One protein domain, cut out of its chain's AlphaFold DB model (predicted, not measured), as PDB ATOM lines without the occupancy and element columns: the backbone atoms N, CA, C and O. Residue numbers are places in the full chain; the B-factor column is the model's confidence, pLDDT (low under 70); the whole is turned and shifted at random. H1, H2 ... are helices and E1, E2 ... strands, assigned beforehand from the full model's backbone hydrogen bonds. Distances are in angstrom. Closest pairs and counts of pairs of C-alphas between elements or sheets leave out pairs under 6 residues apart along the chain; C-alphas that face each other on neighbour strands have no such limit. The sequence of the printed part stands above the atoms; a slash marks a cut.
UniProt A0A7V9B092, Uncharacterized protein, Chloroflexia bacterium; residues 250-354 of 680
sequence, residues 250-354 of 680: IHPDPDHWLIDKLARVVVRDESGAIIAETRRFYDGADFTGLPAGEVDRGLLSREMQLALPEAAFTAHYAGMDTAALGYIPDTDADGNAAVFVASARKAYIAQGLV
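What this domain is: This is residues 250 to 354 of the 680 residues of an uncharacterized protein of Chloroflexia bacterium (UniProt A0A7V9B092). The domain is one strongly twisted sheet of five antiparallel strands, with the short helix H1 standing at one end of it and the first residues, 250 to 261, reaching away at the other. E5 bends, and the short strand E4 pairs with its first part at the sheet's edge; residues 315 to 321, of which 315 to 317 belong to H1, stick out. The printed part has 105 residues, in the order E1, E2, E3, H1, E4, E5; the sheet's order is E1, E2, E3, E5, E4. The class is mostly strand, with under half of the residues in named elements. The whole is only just loose, close to compact, with a radius of gyration of the C-alphas of 15.6 A, and flat, spanning 48 by 33 by 16 A.

How they stand to each other: In the sheet, E3, residues 300 to 309, is the neighbour of E2, residues 274 to 282, with N 279 and O 304 2.8 A apart, within hydrogen-bond range. E1, residues 262 to 268, is an edge strand beside E2, with N 265 and O 278 2.9 A apart. E1, E2 and E3 form a meander, each strand the antiparallel neighbour of the one before. E5, residues 337 to 348, is the neighbour of E3, with N 303 and O 344 2.9 A apart; it bends by 53 degrees at residue 343. E4, residues 327 to 331, is the other edge strand and forms a hairpin with E5, their directions at 117 degrees and N 328 and O 340 2.8 A apart. E1 and E4 are apart. H1, residues 310 to 317, is on the sheet at a height of 7.8 A, only just over E3, with 3 of its C-alphas falling on that strand, and stands up from the sheet at 43 degrees. Its closest C-alphas to E5 are those of Glu 310 and Ala 338, 4.3 A apart. In H1 every O i to N i+4 pair is within hydrogen-bond range. E3, H1 and E4 form a split strand-helix-strand unit, two strands of one sheet that are not neighbours, with the helix between them along the chain and E5 between them in the sheet, and its crossover is right-handed.

Where its parts are: E1 begins at C-alpha 262 (185.931, 114.861, 134.725) and is 17.2 A long. E2 is 23.6 A and E3 25.0 A. H1 is 10.0 A and E4 12.7 A. E5, the longest strand, is 31.6 A and ends at C-alpha 348 (196.393, 105.720, 147.884).

The domain as a whole: The C-alphas farthest apart are those of Asp 255 and Gly 319, 50.6 A. The printed part has no cut. The link from E2 to E3, 17 residues, is long. The mean pLDDT of the printed part is 95.1, and no printed residue is under 70.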
ATOM      1  N   ILE A 250     193.451 116.923 131.973       93.94
ATOM      2  CA  ILE A 250     194.346 116.628 130.858       93.94
ATOM      3  C   ILE A 250     195.687 116.179 131.430       93.94
ATOM      4  O   ILE A 250     196.239 116.817 132.329       93.94
ATOM      5  N   HIS A 251     196.204 115.067 130.912       94.81
ATOM      6  CA  HIS A 251     197.544 114.610 131.241       94.81
ATOM      7  C   HIS A 251     198.589 115.475 130.501       94.81
ATOM      8  O   HIS A 251     198.411 115.730 129.308       94.81
ATOM      9  N   PRO A 252     199.676 115.938 131.151       90.62
ATOM     10  CA  PRO A 252     200.657 116.825 130.513       90.62
ATOM     11  C   PRO A 252     201.481 116.152 129.400       90.62
ATOM     12  O   PRO A 252     201.939 116.831 128.484       90.62
ATOM     13  N   ASP A 253     201.669 114.831 129.469       92.62
ATOM     14  CA  ASP A 253     202.189 114.015 128.361       92.62
ATOM     15  C   ASP A 253     201.023 113.552 127.459       92.62
ATOM     16  O   ASP A 253     200.164 112.815 127.960       92.62
ATOM     17  N   PRO A 254     200.976 113.944 126.168       86.50
ATOM     18  CA  PRO A 254     199.906 113.565 125.244       86.50
ATOM     19  C   PRO A 254     199.910 112.080 124.846       86.50
ATOM     20  O   PRO A 254     198.887 111.593 124.364       86.50
ATOM     21  N   ASP A 255     201.012 111.346 125.050       90.19
ATOM     22  CA  ASP A 255     201.061 109.902 124.777       90.19
ATOM     23  C   ASP A 255     200.402 109.077 125.906       90.19
ATOM     24  O   ASP A 255     200.071 107.900 125.719       90.19
ATOM     25  N   HIS A 256     200.139 109.681 127.074       90.12
ATOM     26  CA  HIS A 256     199.388 109.036 128.151       90.12
ATOM     27  C   HIS A 256     197.877 109.181 127.906       90.12
ATOM     28  O   HIS A 256     197.259 110.203 128.202       90.12
ATOM     29  N   TRP A 257     197.267 108.126 127.365       90.88
ATOM     30  CA  TRP A 257     195.870 108.131 126.924       90.88
ATOM     31  C   TRP A 257     194.844 108.074 128.075       90.88
ATOM     32  O   TRP A 257     194.155 107.070 128.281       90.88
ATOM     33  N   LEU A 258     194.733 109.172 128.825       93.56
ATOM     34  CA  LEU A 258     193.806 109.348 129.941       93.56
ATOM     35  C   LEU A 258     192.909 110.573 129.706       93.56
ATOM     36  O   LEU A 258     193.239 111.695 130.074       93.56
ATOM     37  N   ILE A 259     191.774 110.332 129.052       91.75
ATOM     38  CA  ILE A 259     191.030 111.361 128.303       91.75
ATOM     39  C   ILE A 259     189.618 111.681 128.833       91.75
ATOM     40  O   ILE A 259     188.983 112.621 128.369       91.75
ATOM     41  N   ASP A 260     189.114 110.893 129.784       94.50
ATOM     42  CA  ASP A 260     187.712 110.854 130.241       94.50
ATOM     43  C   ASP A 260     187.514 111.398 131.675       94.50
ATOM     44  O   ASP A 260     186.426 111.314 132.256       94.50
ATOM     45  N   LYS A 261     188.576 111.918 132.299       96.88
ATOM     46  CA  LYS A 261     188.589 112.267 133.724       96.88
ATOM     47  C   LYS A 261     187.945 113.630 133.960       96.88
ATOM     48  O   LYS A 261     188.554 114.661 133.744       96.88
ATOM     49  N   LEU A 262     186.693 113.643 134.410       97.69
ATOM     50  CA  LEU A 262     185.931 114.861 134.725       97.69
ATOM     51  C   LEU A 262     186.643 115.729 135.782       97.69
ATOM     52  O   LEU A 262     186.681 115.330 136.939       97.69
ATOM     53  N   ALA A 263     187.128 116.923 135.430       97.81
ATOM     54  CA  ALA A 263     187.738 117.881 136.364       97.81
ATOM     55  C   ALA A 263     186.711 118.818 137.015       97.81
ATOM     56  O   ALA A 263     186.774 119.081 138.217       97.81
ATOM     57  N   ARG A 264     185.752 119.328 136.232       98.38
ATOM     58  CA  ARG A 264     184.726 120.275 136.692       98.38
ATOM     59  C   ARG A 264     183.396 119.982 136.013       98.38
ATOM     60  O   ARG A 264     183.366 119.734 134.813       98.38
ATOM     61  N   VAL A 265     182.307 120.030 136.772       98.69
ATOM     62  CA  VAL A 265     180.933 119.962 136.258       98.69
ATOM     63  C   VAL A 265     180.145 121.105 136.882       98.69
ATOM     64  O   VAL A 265     180.011 121.160 138.104       98.69
ATOM     65  N   VAL A 266     179.631 122.009 136.055       98.75
ATOM     66  CA  VAL A 266     178.805 123.155 136.456       98.75
ATOM     67  C   VAL A 266     177.394 122.917 135.937       98.75
ATOM     68  O   VAL A 266     177.212 122.569 134.775       98.75
ATOM     69  N   VAL A 267     176.386 123.093 136.785       98.69
ATOM     70  CA  VAL A 267     174.975 122.945 136.421       98.69
ATOM     71  C   VAL A 267     174.263 124.264 136.677       98.69
ATOM     72  O   VAL A 267     174.283 124.769 137.799       98.69
ATOM     73  N   ARG A 268     173.608 124.798 135.647       98.25
ATOM     74  CA  ARG A 268     172.902 126.083 135.651       98.25
ATOM     75  C   ARG A 268     171.418 125.916 135.352       98.25
ATOM     76  O   ARG A 268     171.035 125.002 134.617       98.25
ATOM     77  N   ASP A 269     170.593 126.800 135.900       96.12
ATOM     78  CA  ASP A 269     169.155 126.865 135.614       96.12
ATOM     79  C   ASP A 269     168.807 127.738 134.387       96.12
ATOM     80  O   ASP A 269     169.679 128.175 133.634       96.12
ATOM     81  N   GLU A 270     167.508 127.975 134.178       94.88
ATOM     82  CA  GLU A 270     166.937 128.831 133.124       94.88
ATOM     83  C   GLU A 270     167.486 130.269 133.108       94.88
ATOM     84  O   GLU A 270     167.506 130.892 132.048       94.88
ATOM     85  N   SER A 271     167.918 130.798 134.257       94.94
ATOM     86  CA  SER A 271     168.461 132.155 134.401       94.94
ATOM     87  C   SER A 271     169.975 132.234 134.169       94.94
ATOM     88  O   SER A 271     170.525 133.330 134.083       94.94
ATOM     89  N   GLY A 272     170.649 131.082 134.065       94.94
ATOM     90  CA  GLY A 272     172.108 130.968 134.015       94.94
ATOM     91  C   GLY A 272     172.778 130.846 135.391       94.94
ATOM     92  O   GLY A 272     173.979 130.572 135.449       94.94
ATOM     93  N   ALA A 273     172.020 130.986 136.485       95.00
ATOM     94  CA  ALA A 273     172.527 130.845 137.845       95.00
ATOM     95  C   ALA A 273     172.998 129.410 138.131       95.00
ATOM     96  O   ALA A 273     172.342 128.437 137.744       95.00
ATOM     97  N   ILE A 274     174.130 129.274 138.826       97.31
ATOM     98  CA  ILE A 274     174.689 127.979 139.228       97.31
ATOM     99  C   ILE A 274     173.802 127.355 140.314       97.31
ATOM    100  O   ILE A 274     173.625 127.918 141.392       97.31
ATOM    101  N   ILE A 275     173.283 126.157 140.041       96.44
ATOM    102  CA  ILE A 275     172.484 125.352 140.981       96.44
ATOM    103  C   ILE A 275     173.238 124.133 141.522       96.44
ATOM    104  O   ILE A 275     172.830 123.558 142.529       96.44
ATOM    105  N   ALA A 276     174.329 123.728 140.869       98.00
ATOM    106  CA  ALA A 276     175.301 122.789 141.413       98.00
ATOM    107  C   ALA A 276     176.663 122.990 140.743       98.00
ATOM    108  O   ALA A 276     176.744 123.278 139.551       98.00
ATOM    109  N   GLU A 277     177.736 122.755 141.489       98.56
ATOM    110  CA  GLU A 277     179.081 122.643 140.938       98.56
ATOM    111  C   GLU A 277     179.805 121.474 141.614       98.56
ATOM    112  O   GLU A 277     179.667 121.263 142.819       98.56
ATOM    113  N   THR A 278     180.568 120.699 140.848       98.62
ATOM    114  CA  THR A 278     181.460 119.645 141.345       98.62
ATOM    115  C   THR A 278     182.854 119.830 140.755       98.62
ATOM    116  O   THR A 278     182.991 120.030 139.549       98.62
ATOM    117  N   ARG A 279     183.889 119.737 141.594       98.44
ATOM    118  CA  ARG A 279     185.311 119.767 141.216       98.44
ATOM    119  C   ARG A 279     185.961 118.459 141.626       98.44
ATOM    120  O   ARG A 279     185.694 117.963 142.719       98.44
ATOM    121  N   ARG A 280     186.841 117.923 140.790       98.62
ATOM    122  CA  ARG A 280     187.618 116.715 141.065       98.62
ATOM    123  C   ARG A 280     189.090 116.989 140.827       98.62
ATOM    124  O   ARG A 280     189.469 117.575 139.820       98.62
ATOM    125  N   PHE A 281     189.888 116.541 141.781       98.44
ATOM    126  CA  PHE A 281     191.330 116.691 141.803       98.44
ATOM    127  C   PHE A 281     191.925 115.290 141.884       98.44
ATOM    128  O   PHE A 281     191.566 114.505 142.772       98.44
ATOM    129  N   TYR A 282     192.796 114.975 140.935       98.38
ATOM    130  CA  TYR A 282     193.355 113.643 140.762       98.38
ATOM    131  C   TYR A 282     194.804 113.585 141.251       98.38
ATOM    132  O   TYR A 282     195.494 114.597 141.250       98.38
ATOM    133  N   ASP A 283     195.251 112.407 141.675       97.69
ATOM    134  CA  ASP A 283     196.645 112.067 141.976       97.69
ATOM    135  C   ASP A 283     197.307 113.028 142.989       97.69
ATOM    136  O   ASP A 283     196.650 113.480 143.930       97.69
ATOM    137  N   GLY A 284     198.605 113.316 142.867       96.12
ATOM    138  CA  GLY A 284     199.287 114.295 143.721       96.12
ATOM    139  C   GLY A 284     199.316 113.921 145.210       96.12
ATOM    140  O   GLY A 284     199.493 112.760 145.577       96.12
ATOM    141  N   ALA A 285     199.196 114.923 146.087       97.56
ATOM    142  CA  ALA A 285     199.243 114.711 147.532       97.56
ATOM    143  C   ALA A 285     197.945 114.081 148.069       97.56
ATOM    144  O   ALA A 285     196.838 114.502 147.706       97.56
ATOM    145  N   ASP A 286     198.098 113.119 148.989       97.50
ATOM    146  CA  ASP A 286     197.000 112.433 149.681       97.50
ATOM    147  C   ASP A 286     195.933 113.433 150.177       97.50
ATOM    148  O   ASP A 286     196.242 114.503 150.714       97.50
ATOM    149  N   PHE A 287     194.658 113.081 149.987       97.00
ATOM    150  CA  PHE A 287     193.471 113.867 150.349       97.00
ATOM    151  C   PHE A 287     193.316 115.231 149.646       97.00
ATOM    152  O   PHE A 287     192.340 115.936 149.919       97.00
ATOM    153  N   THR A 288     194.248 115.610 148.763       96.31
ATOM    154  CA  THR A 288     194.365 116.972 148.216       96.31
ATOM    155  C   THR A 288     194.231 117.007 146.695       96.31
ATOM    156  O   THR A 288     193.416 117.785 146.189       96.31
ATOM    157  N   GLY A 289     194.961 116.147 145.980       97.44
ATOM    158  CA  GLY A 289     195.033 116.173 144.516       97.44
ATOM    159  C   GLY A 289     196.180 117.014 143.947       97.44
ATOM    160  O   GLY A 289     196.799 117.811 144.656       97.44
ATOM    161  N   LEU A 290     196.425 116.843 142.648       97.75
ATOM    162  CA  LEU A 290     197.066 117.820 141.763       97.75
ATOM    163  C   LEU A 290     196.184 119.087 141.609       97.75
ATOM    164  O   LEU A 290     195.028 119.094 142.056       97.75
ATOM    165  N   PRO A 291     196.699 120.169 140.990       96.31
ATOM    166  CA  PRO A 291     195.900 121.327 140.590       96.31
ATOM    167  C   PRO A 291     194.652 120.973 139.761       96.31
ATOM    168  O   PRO A 291     194.551 119.916 139.139       96.31
ATOM    169  N   ALA A 292     193.665 121.874 139.755       94.38
ATOM    170  CA  ALA A 292     192.415 121.665 139.026       94.38
ATOM    171  C   ALA A 292     192.666 121.531 137.513       94.38
ATOM    172  O   ALA A 292     193.229 122.433 136.901       94.38
ATOM    173  N   GLY A 293     192.190 120.436 136.914       95.44
ATOM    174  CA  GLY A 293     192.370 120.156 135.485       95.44
ATOM    175  C   GLY A 293     193.625 119.346 135.139       95.44
ATOM    176  O   GLY A 293     193.770 118.959 133.985       95.44
ATOM    177  N   GLU A 294     194.485 119.030 136.108       96.69
ATOM    178  CA  GLU A 294     195.626 118.128 135.918       96.69
ATOM    179  C   GLU A 294     195.288 116.692 136.348       96.69
ATOM    180  O   GLU A 294     194.454 116.455 137.231       96.69
ATOM    181  N   VAL A 295     195.946 115.717 135.716       97.31
ATOM    182  CA  VAL A 295     195.856 114.293 136.055       97.31
ATOM    183  C   VAL A 295     197.166 113.578 135.707       97.31
ATOM    184  O   VAL A 295     197.830 113.949 134.743       97.31
ATOM    185  N   ASP A 296     197.521 112.556 136.487       95.69
ATOM    186  CA  ASP A 296     198.615 111.609 136.226       95.69
ATOM    187  C   ASP A 296     198.016 110.208 135.992       95.69
ATOM    188  O   ASP A 296     197.663 109.843 134.872       95.69
ATOM    189  N   ARG A 297     197.785 109.441 137.063       95.81
ATOM    190  CA  ARG A 297     197.246 108.071 137.014       95.81
ATOM    191  C   ARG A 297     195.716 108.010 137.022       95.81
ATOM    192  O   ARG A 297     195.153 106.928 136.851       95.81
ATOM    193  N   GLY A 298     195.028 109.128 137.253       96.69
ATOM    194  CA  GLY A 298     193.566 109.198 137.294       96.69
ATOM    195  C   GLY A 298     192.942 108.767 138.619       96.69
ATOM    196  O   GLY A 298     191.752 108.439 138.646       96.69
ATOM    197  N   LEU A 299     193.706 108.755 139.714       97.75
ATOM    198  CA  LEU A 299     193.222 108.388 141.046       97.75
ATOM    199  C   LEU A 299     192.520 109.590 141.697       97.75
ATOM    200  O   LEU A 299     193.116 110.648 141.843       97.75
ATOM    201  N   LEU A 300     191.246 109.475 142.080       98.00
ATOM    202  CA  LEU A 300     190.476 110.601 142.635       98.00
ATOM    203  C   LEU A 300     190.888 110.925 144.084       98.00
ATOM    204  O   LEU A 300     190.304 110.403 145.032       98.00
ATOM    205  N   SER A 301     191.854 111.824 144.260       98.06
ATOM    206  CA  SER A 301     192.354 112.251 145.574       98.06
ATOM    207  C   SER A 301     191.391 113.167 146.332       98.06
ATOM    208  O   SER A 301     191.336 113.109 147.563       98.06
ATOM    209  N   ARG A 302     190.608 114.005 145.637       97.81
ATOM    210  CA  ARG A 302     189.599 114.872 146.270       97.81
ATOM    211  C   ARG A 302     188.446 115.215 145.329       97.81
ATOM    212  O   ARG A 302     188.661 115.546 144.169       97.81
ATOM    213  N   GLU A 303     187.228 115.216 145.859       97.81
ATOM    214  CA  GLU A 303     186.054 115.833 145.239       97.81
ATOM    215  C   GLU A 303     185.551 116.979 146.129       97.81
ATOM    216  O   GLU A 303     185.485 116.839 147.352       97.81
ATOM    217  N   MET A 304     185.213 118.115 145.517       97.75
ATOM    218  CA  MET A 304     184.499 119.223 146.154       97.75
ATOM    219  C   MET A 304     183.146 119.422 145.481       97.75
ATOM    220  O   MET A 304     183.040 119.325 144.260       97.75
ATOM    221  N   GLN A 305     182.132 119.771 146.264       97.75
ATOM    222  CA  GLN A 305     180.803 120.135 145.778       97.75
ATOM    223  C   GLN A 305     180.409 121.504 146.338       97.75
ATOM    224  O   GLN A 305     180.665 121.782 147.510       97.75
ATOM    225  N   LEU A 306     179.809 122.359 145.508       98.06
ATOM    226  CA  LEU A 306     179.239 123.635 145.948       98.06
ATOM    227  C   LEU A 306     178.110 123.357 146.943       98.06
ATOM    228  O   LEU A 306     177.167 122.635 146.619       98.06
ATOM    229  N   ALA A 307     178.200 123.940 148.137       96.12
ATOM    230  CA  ALA A 307     177.129 123.880 149.120       96.12
ATOM    231  C   ALA A 307     176.164 125.056 148.934       96.12
ATOM    232  O   ALA A 307     174.968 124.838 148.750       96.12
ATOM    233  N   LEU A 308     176.680 126.290 148.977       95.31
ATOM    234  CA  LEU A 308     175.907 127.533 148.864       95.31
ATOM    235  C   LEU A 308     176.786 128.680 148.322       95.31
ATOM    236  O   LEU A 308     177.987 128.698 148.593       95.31
ATOM    237  N   PRO A 309     176.205 129.693 147.652       95.19
ATOM    238  CA  PRO A 309     176.831 131.010 147.513       95.19
ATOM    239  C   PRO A 309     177.112 131.631 148.892       95.19
ATOM    240  O   PRO A 309     176.305 131.469 149.813       95.19
ATOM    241  N   GLU A 310     178.203 132.385 149.055       93.31
ATOM    242  CA  GLU A 310     178.618 132.904 150.372       93.31
ATOM    243  C   GLU A 310     177.579 133.864 150.968       93.31
ATOM    244  O   GLU A 310     177.300 133.819 152.168       93.31
ATOM    245  N   ALA A 311     176.923 134.675 150.132       92.69
ATOM    246  CA  ALA A 311     175.835 135.551 150.562       92.69
ATOM    247  C   ALA A 311     174.647 134.764 151.154       92.69
ATOM    248  O   ALA A 311     174.083 135.167 152.171       92.69
ATOM    249  N   ALA A 312     174.298 133.615 150.562       93.62
ATOM    250  CA  ALA A 312     173.233 132.744 151.062       93.62
ATOM    251  C   ALA A 312     173.660 131.997 152.336       93.62
ATOM    252  O   ALA A 312     172.861 131.860 153.263       93.62
ATOM    253  N   PHE A 313     174.923 131.562 152.417       92.94
ATOM    254  CA  PHE A 313     175.471 130.991 153.647       92.94
ATOM    255  C   PHE A 313     175.426 132.016 154.786       92.94
ATOM    256  O   PHE A 313     174.858 131.742 155.838       92.94
ATOM    257  N   THR A 314     175.931 133.227 154.555       91.69
ATOM    258  CA  THR A 314     175.964 134.314 155.543       91.69
ATOM    259  C   THR A 314     174.560 134.715 155.997       91.69
ATOM    260  O   THR A 314     174.337 134.901 157.188       91.69
ATOM    261  N   ALA A 315     173.584 134.788 155.084       95.00
ATOM    262  CA  ALA A 315     172.203 135.137 155.421       95.00
ATOM    263  C   ALA A 315     171.487 134.092 156.303       95.00
ATOM    264  O   ALA A 315     170.575 134.449 157.050       95.00
ATOM    265  N   HIS A 316     171.875 132.815 156.226       93.81
ATOM    266  CA  HIS A 316     171.221 131.718 156.954       93.81
ATOM    267  C   HIS A 316     172.027 131.169 158.143       93.81
ATOM    268  O   HIS A 316     171.434 130.620 159.071       93.81
ATOM    269  N   TYR A 317     173.351 131.339 158.139       90.44
ATOM    270  CA  TYR A 317     174.299 130.765 159.103       90.44
ATOM    271  C   TYR A 317     175.264 131.825 159.672       90.44
ATOM    272  O   TYR A 317     176.403 131.519 160.031       90.44
ATOM    273  N   ALA A 318     174.818 133.084 159.756       87.62
ATOM    274  CA  ALA A 318     175.584 134.194 160.326       87.62
ATOM    275  C   ALA A 318     176.203 133.840 161.692       87.62
ATOM    276  O   ALA A 318     175.518 133.356 162.594       87.62
ATOM    277  N   GLY A 319     177.498 134.123 161.854       85.81
ATOM    278  CA  GLY A 319     178.233 133.881 163.100       85.81
ATOM    279  C   GLY A 319     178.681 132.433 163.333       85.81
ATOM    280  O   GLY A 319     179.281 132.165 164.372       85.81
ATOM    281  N   MET A 320     178.430 131.507 162.401       87.75
ATOM    282  CA  MET A 320     179.024 130.167 162.442       87.75
ATOM    283  C   MET A 320     180.435 130.163 161.842       87.75
ATOM    284  O   MET A 320     180.688 130.802 160.824       87.75
ATOM    285  N   ASP A 321     181.339 129.394 162.449       86.31
ATOM    286  CA  ASP A 321     182.660 129.106 161.886       86.31
ATOM    287  C   ASP A 321     182.514 128.108 160.722       86.31
ATOM    288  O   ASP A 321     182.144 126.945 160.910       86.31
ATOM    289  N   THR A 322     182.779 128.582 159.503       85.25
ATOM    290  CA  THR A 322     182.706 127.791 158.266       85.25
ATOM    291  C   THR A 322     183.676 126.613 158.279       85.25
ATOM    292  O   THR A 322     183.289 125.506 157.894       85.25
ATOM    293  N   ALA A 323     184.901 126.818 158.766       84.06
ATOM    294  CA  ALA A 323     185.945 125.802 158.788       84.06
ATOM    295  C   ALA A 323     185.651 124.719 159.838       84.06
ATOM    296  O   ALA A 323     185.802 123.532 159.546       84.06
ATOM    297  N   ALA A 324     185.151 125.100 161.019       85.50
ATOM    298  CA  ALA A 324     184.728 124.147 162.051       85.50
ATOM    299  C   ALA A 324     183.561 123.244 161.601       85.50
ATOM    300  O   ALA A 324     183.423 122.120 162.082       85.50
ATOM    301  N   LEU A 325     182.735 123.717 160.663       86.12
ATOM    302  CA  LEU A 325     181.651 122.947 160.045       86.12
ATOM    303  C   LEU A 325     182.093 122.125 158.815       86.12
ATOM    304  O   LEU A 325     181.267 121.437 158.215       86.12
ATOM    305  N   GLY A 326     183.375 122.168 158.435       88.62
ATOM    306  CA  GLY A 326     183.916 121.449 157.275       88.62
ATOM    307  C   GLY A 326     183.623 122.104 155.918       88.62
ATOM    308  O   GLY A 326     183.842 121.471 154.881       88.62
ATOM    309  N   TYR A 327     183.146 123.353 155.903       92.94
ATOM    310  CA  TYR A 327     183.007 124.138 154.678       92.94
ATOM    311  C   TYR A 327     184.335 124.790 154.288       92.94
ATOM    312  O   TYR A 327     185.132 125.203 155.130       92.94
ATOM    313  N   ILE A 328     184.554 124.903 152.983       93.94
ATOM    314  CA  ILE A 328     185.747 125.477 152.363       93.94
ATOM    315  C   ILE A 328     185.301 126.722 151.586       93.94
ATOM    316  O   ILE A 328     184.620 126.565 150.569       93.94
ATOM    317  N   PRO A 329     185.632 127.942 152.049       94.69
ATOM    318  CA  PRO A 329     185.447 129.159 151.265       94.69
ATOM    319  C   PRO A 329     186.314 129.123 150.001       94.69
ATOM    320  O   PRO A 329     187.501 128.801 150.070       94.69
ATOM    321  N   ASP A 330     185.716 129.431 148.855       95.94
ATOM    322  CA  ASP A 330     186.349 129.447 147.530       95.94
ATOM    323  C   ASP A 330     185.520 130.376 146.608       95.94
ATOM    324  O   ASP A 330     184.510 130.942 147.032       95.94
ATOM    325  N   THR A 331     185.897 130.544 145.344       97.06
ATOM    326  CA  THR A 331     185.029 131.163 144.325       97.06
ATOM    327  C   THR A 331     184.320 130.098 143.495       97.06
ATOM    328  O   THR A 331     184.845 128.998 143.357       97.06
ATOM    329  N   ASP A 332     183.127 130.374 142.956       97.12
ATOM    330  CA  ASP A 332     182.346 129.471 142.091       97.12
ATOM    331  C   ASP A 332     182.827 129.465 140.615       97.12
ATOM    332  O   ASP A 332     183.952 129.866 140.301       97.12
ATOM    333  N   ALA A 333     182.028 128.934 139.683       96.56
ATOM    334  CA  ALA A 333     182.360 128.936 138.252       96.56
ATOM    335  C   ALA A 333     182.234 130.297 137.556       96.56
ATOM    336  O   ALA A 333     182.848 130.477 136.506       96.56
ATOM    337  N   ASP A 334     181.525 131.247 138.161       96.69
ATOM    338  CA  ASP A 334     181.379 132.621 137.677       96.69
ATOM    339  C   ASP A 334     182.331 133.591 138.409       96.69
ATOM    340  O   ASP A 334     182.382 134.779 138.096       96.69
ATOM    341  N   GLY A 335     183.123 133.083 139.363       96.50
ATOM    342  CA  GLY A 335     184.075 133.851 140.163       96.50
ATOM    343  C   GLY A 335     183.468 134.512 141.404       96.50
ATOM    344  O   GLY A 335     184.171 135.260 142.085       96.50
ATOM    345  N   ASN A 336     182.200 134.243 141.732       96.88
ATOM    346  CA  ASN A 336     181.567 134.777 142.939       96.88
ATOM    347  C   ASN A 336     182.021 133.998 144.174       96.88
ATOM    348  O   ASN A 336     182.289 132.800 144.096       96.88
ATOM    349  N   ALA A 337     182.058 134.649 145.335       96.94
ATOM    350  CA  ALA A 337     182.411 133.981 146.582       96.94
ATOM    351  C   ALA A 337     181.341 132.955 147.009       96.94
ATOM    352  O   ALA A 337     180.132 133.221 146.999       96.94
ATOM    353  N   ALA A 338     181.799 131.764 147.384       96.88
ATOM    354  CA  ALA A 338     180.973 130.596 147.645       96.88
ATOM    355  C   ALA A 338     181.594 129.685 148.715       96.88
ATOM    356  O   ALA A 338     182.769 129.792 149.063       96.88
ATOM    357  N   VAL A 339     180.793 128.758 149.241       95.88
ATOM    358  CA  VAL A 339     181.255 127.730 150.179       95.88
ATOM    359  C   VAL A 339     181.049 126.336 149.601       95.88
ATOM    360  O   VAL A 339     179.971 125.975 149.125       95.88
ATOM    361  N   PHE A 340     182.107 125.534 149.664       97.00
ATOM    362  CA  PHE A 340     182.172 124.167 149.162       97.00
ATOM    363  C   PHE A 340     182.296 123.164 150.308       97.00
ATOM    364  O   PHE A 340     182.697 123.508 151.416       97.00
ATOM    365  N   VAL A 341     182.003 121.897 150.031       96.62
ATOM    366  CA  VAL A 341     182.301 120.761 150.913       96.62
ATOM    367  C   VAL A 341     183.217 119.798 150.172       96.62
ATOM    368  O   VAL A 341     182.940 119.453 149.024       96.62
ATOM    369  N   ALA A 342     184.280 119.324 150.825       96.12
ATOM    370  CA  ALA A 342     185.078 118.210 150.315       96.12
ATOM    371  C   ALA A 342     184.312 116.887 150.522       96.12
ATOM    372  O   ALA A 342     184.469 116.225 151.547       96.12
ATOM    373  N   SER A 343     183.442 116.534 149.570       93.25
ATOM    374  CA  SER A 343     182.534 115.375 149.632       93.25
ATOM    375  C   SER A 343     183.268 114.033 149.696       93.25
ATOM    376  O   SER A 343     182.750 113.072 150.267       93.25
ATOM    377  N   ALA A 344     184.475 113.968 149.130       93.19
ATOM    378  CA  ALA A 344     185.370 112.827 149.233       93.19
ATOM    379  C   ALA A 344     186.827 113.295 149.269       93.19
ATOM    380  O   ALA A 344     187.225 114.187 148.519       93.19
ATOM    381  N   ARG A 345     187.641 112.651 150.105       97.62
ATOM    382  CA  ARG A 345     189.094 112.836 150.174       97.62
ATOM    383  C   ARG A 345     189.745 111.469 150.319       97.62
ATOM    384  O   ARG A 345     189.343 110.721 151.205       97.62
ATOM    385  N   LYS A 346     190.723 111.143 149.474       98.38
ATOM    386  CA  LYS A 346     191.321 109.805 149.375       98.38
ATOM    387  C   LYS A 346     192.843 109.856 149.421       98.38
ATOM    388  O   LYS A 346     193.457 110.772 148.879       98.38
ATOM    389  N   ALA A 347     193.431 108.844 150.038       98.19
ATOM    390  CA  ALA A 347     194.850 108.529 150.003       98.19
ATOM    391  C   ALA A 347     195.044 107.159 149.354       98.19
ATOM    392  O   ALA A 347     194.189 106.282 149.508       98.19
ATOM    393  N   TYR A 348     196.168 106.936 148.676       98.25
ATOM    394  CA  TYR A 348     196.393 105.720 147.884       98.25
ATOM    395  C   TYR A 348     197.675 104.971 148.288       98.25
ATOM    396  O   TYR A 348     198.618 105.544 148.837       98.25
ATOM    397  N   ILE A 349     197.712 103.654 148.056       96.06
ATOM    398  CA  ILE A 349     198.966 102.877 148.031       96.06
ATOM    399  C   ILE A 349     199.573 102.911 146.621       96.06
ATOM    400  O   ILE A 349     198.894 103.268 145.658       96.06
ATOM    401  N   ALA A 350     200.832 102.490 146.467       94.31
ATOM    402  CA  ALA A 350     201.536 102.506 145.178       94.31
ATOM    403  C   ALA A 350     200.758 101.796 144.047       94.31
ATOM    404  O   ALA A 350     200.733 102.274 142.914       94.31
ATOM    405  N   GLN A 351     200.045 100.715 144.365       95.62
ATOM    406  CA  GLN A 351     199.202  99.933 143.456       95.62
ATOM    407  C   GLN A 351     197.933 100.674 142.980       95.62
ATOM    408  O   GLN A 351     197.280 100.207 142.057       95.62
ATOM    409  N   GLY A 352     197.580 101.824 143.566       96.50
ATOM    410  CA  GLY A 352     196.372 102.591 143.225       96.50
ATOM    411  C   GLY A 352     195.111 102.186 144.002       96.50
ATOM    412  O   GLY A 352     194.024 102.665 143.693       96.50
ATOM    413  N   LEU A 353     195.235 101.338 145.031       97.69
ATOM    414  CA  LEU A 353     194.135 101.031 145.956       97.69
ATOM    415  C   LEU A 353     194.021 102.118 147.036       97.69
ATOM    416  O   LEU A 353     195.026 102.712 147.434       97.69
ATOM    417  N   VAL A 354     192.803 102.377 147.515       98.06
ATOM    418  CA  VAL A 354     192.530 103.420 148.517       98.06
ATOM    419  C   VAL A 354     193.094 102.992 149.873       98.06
ATOM    420  O   VAL A 354     192.580 102.071 150.497       98.06
TER     421      VAL A 354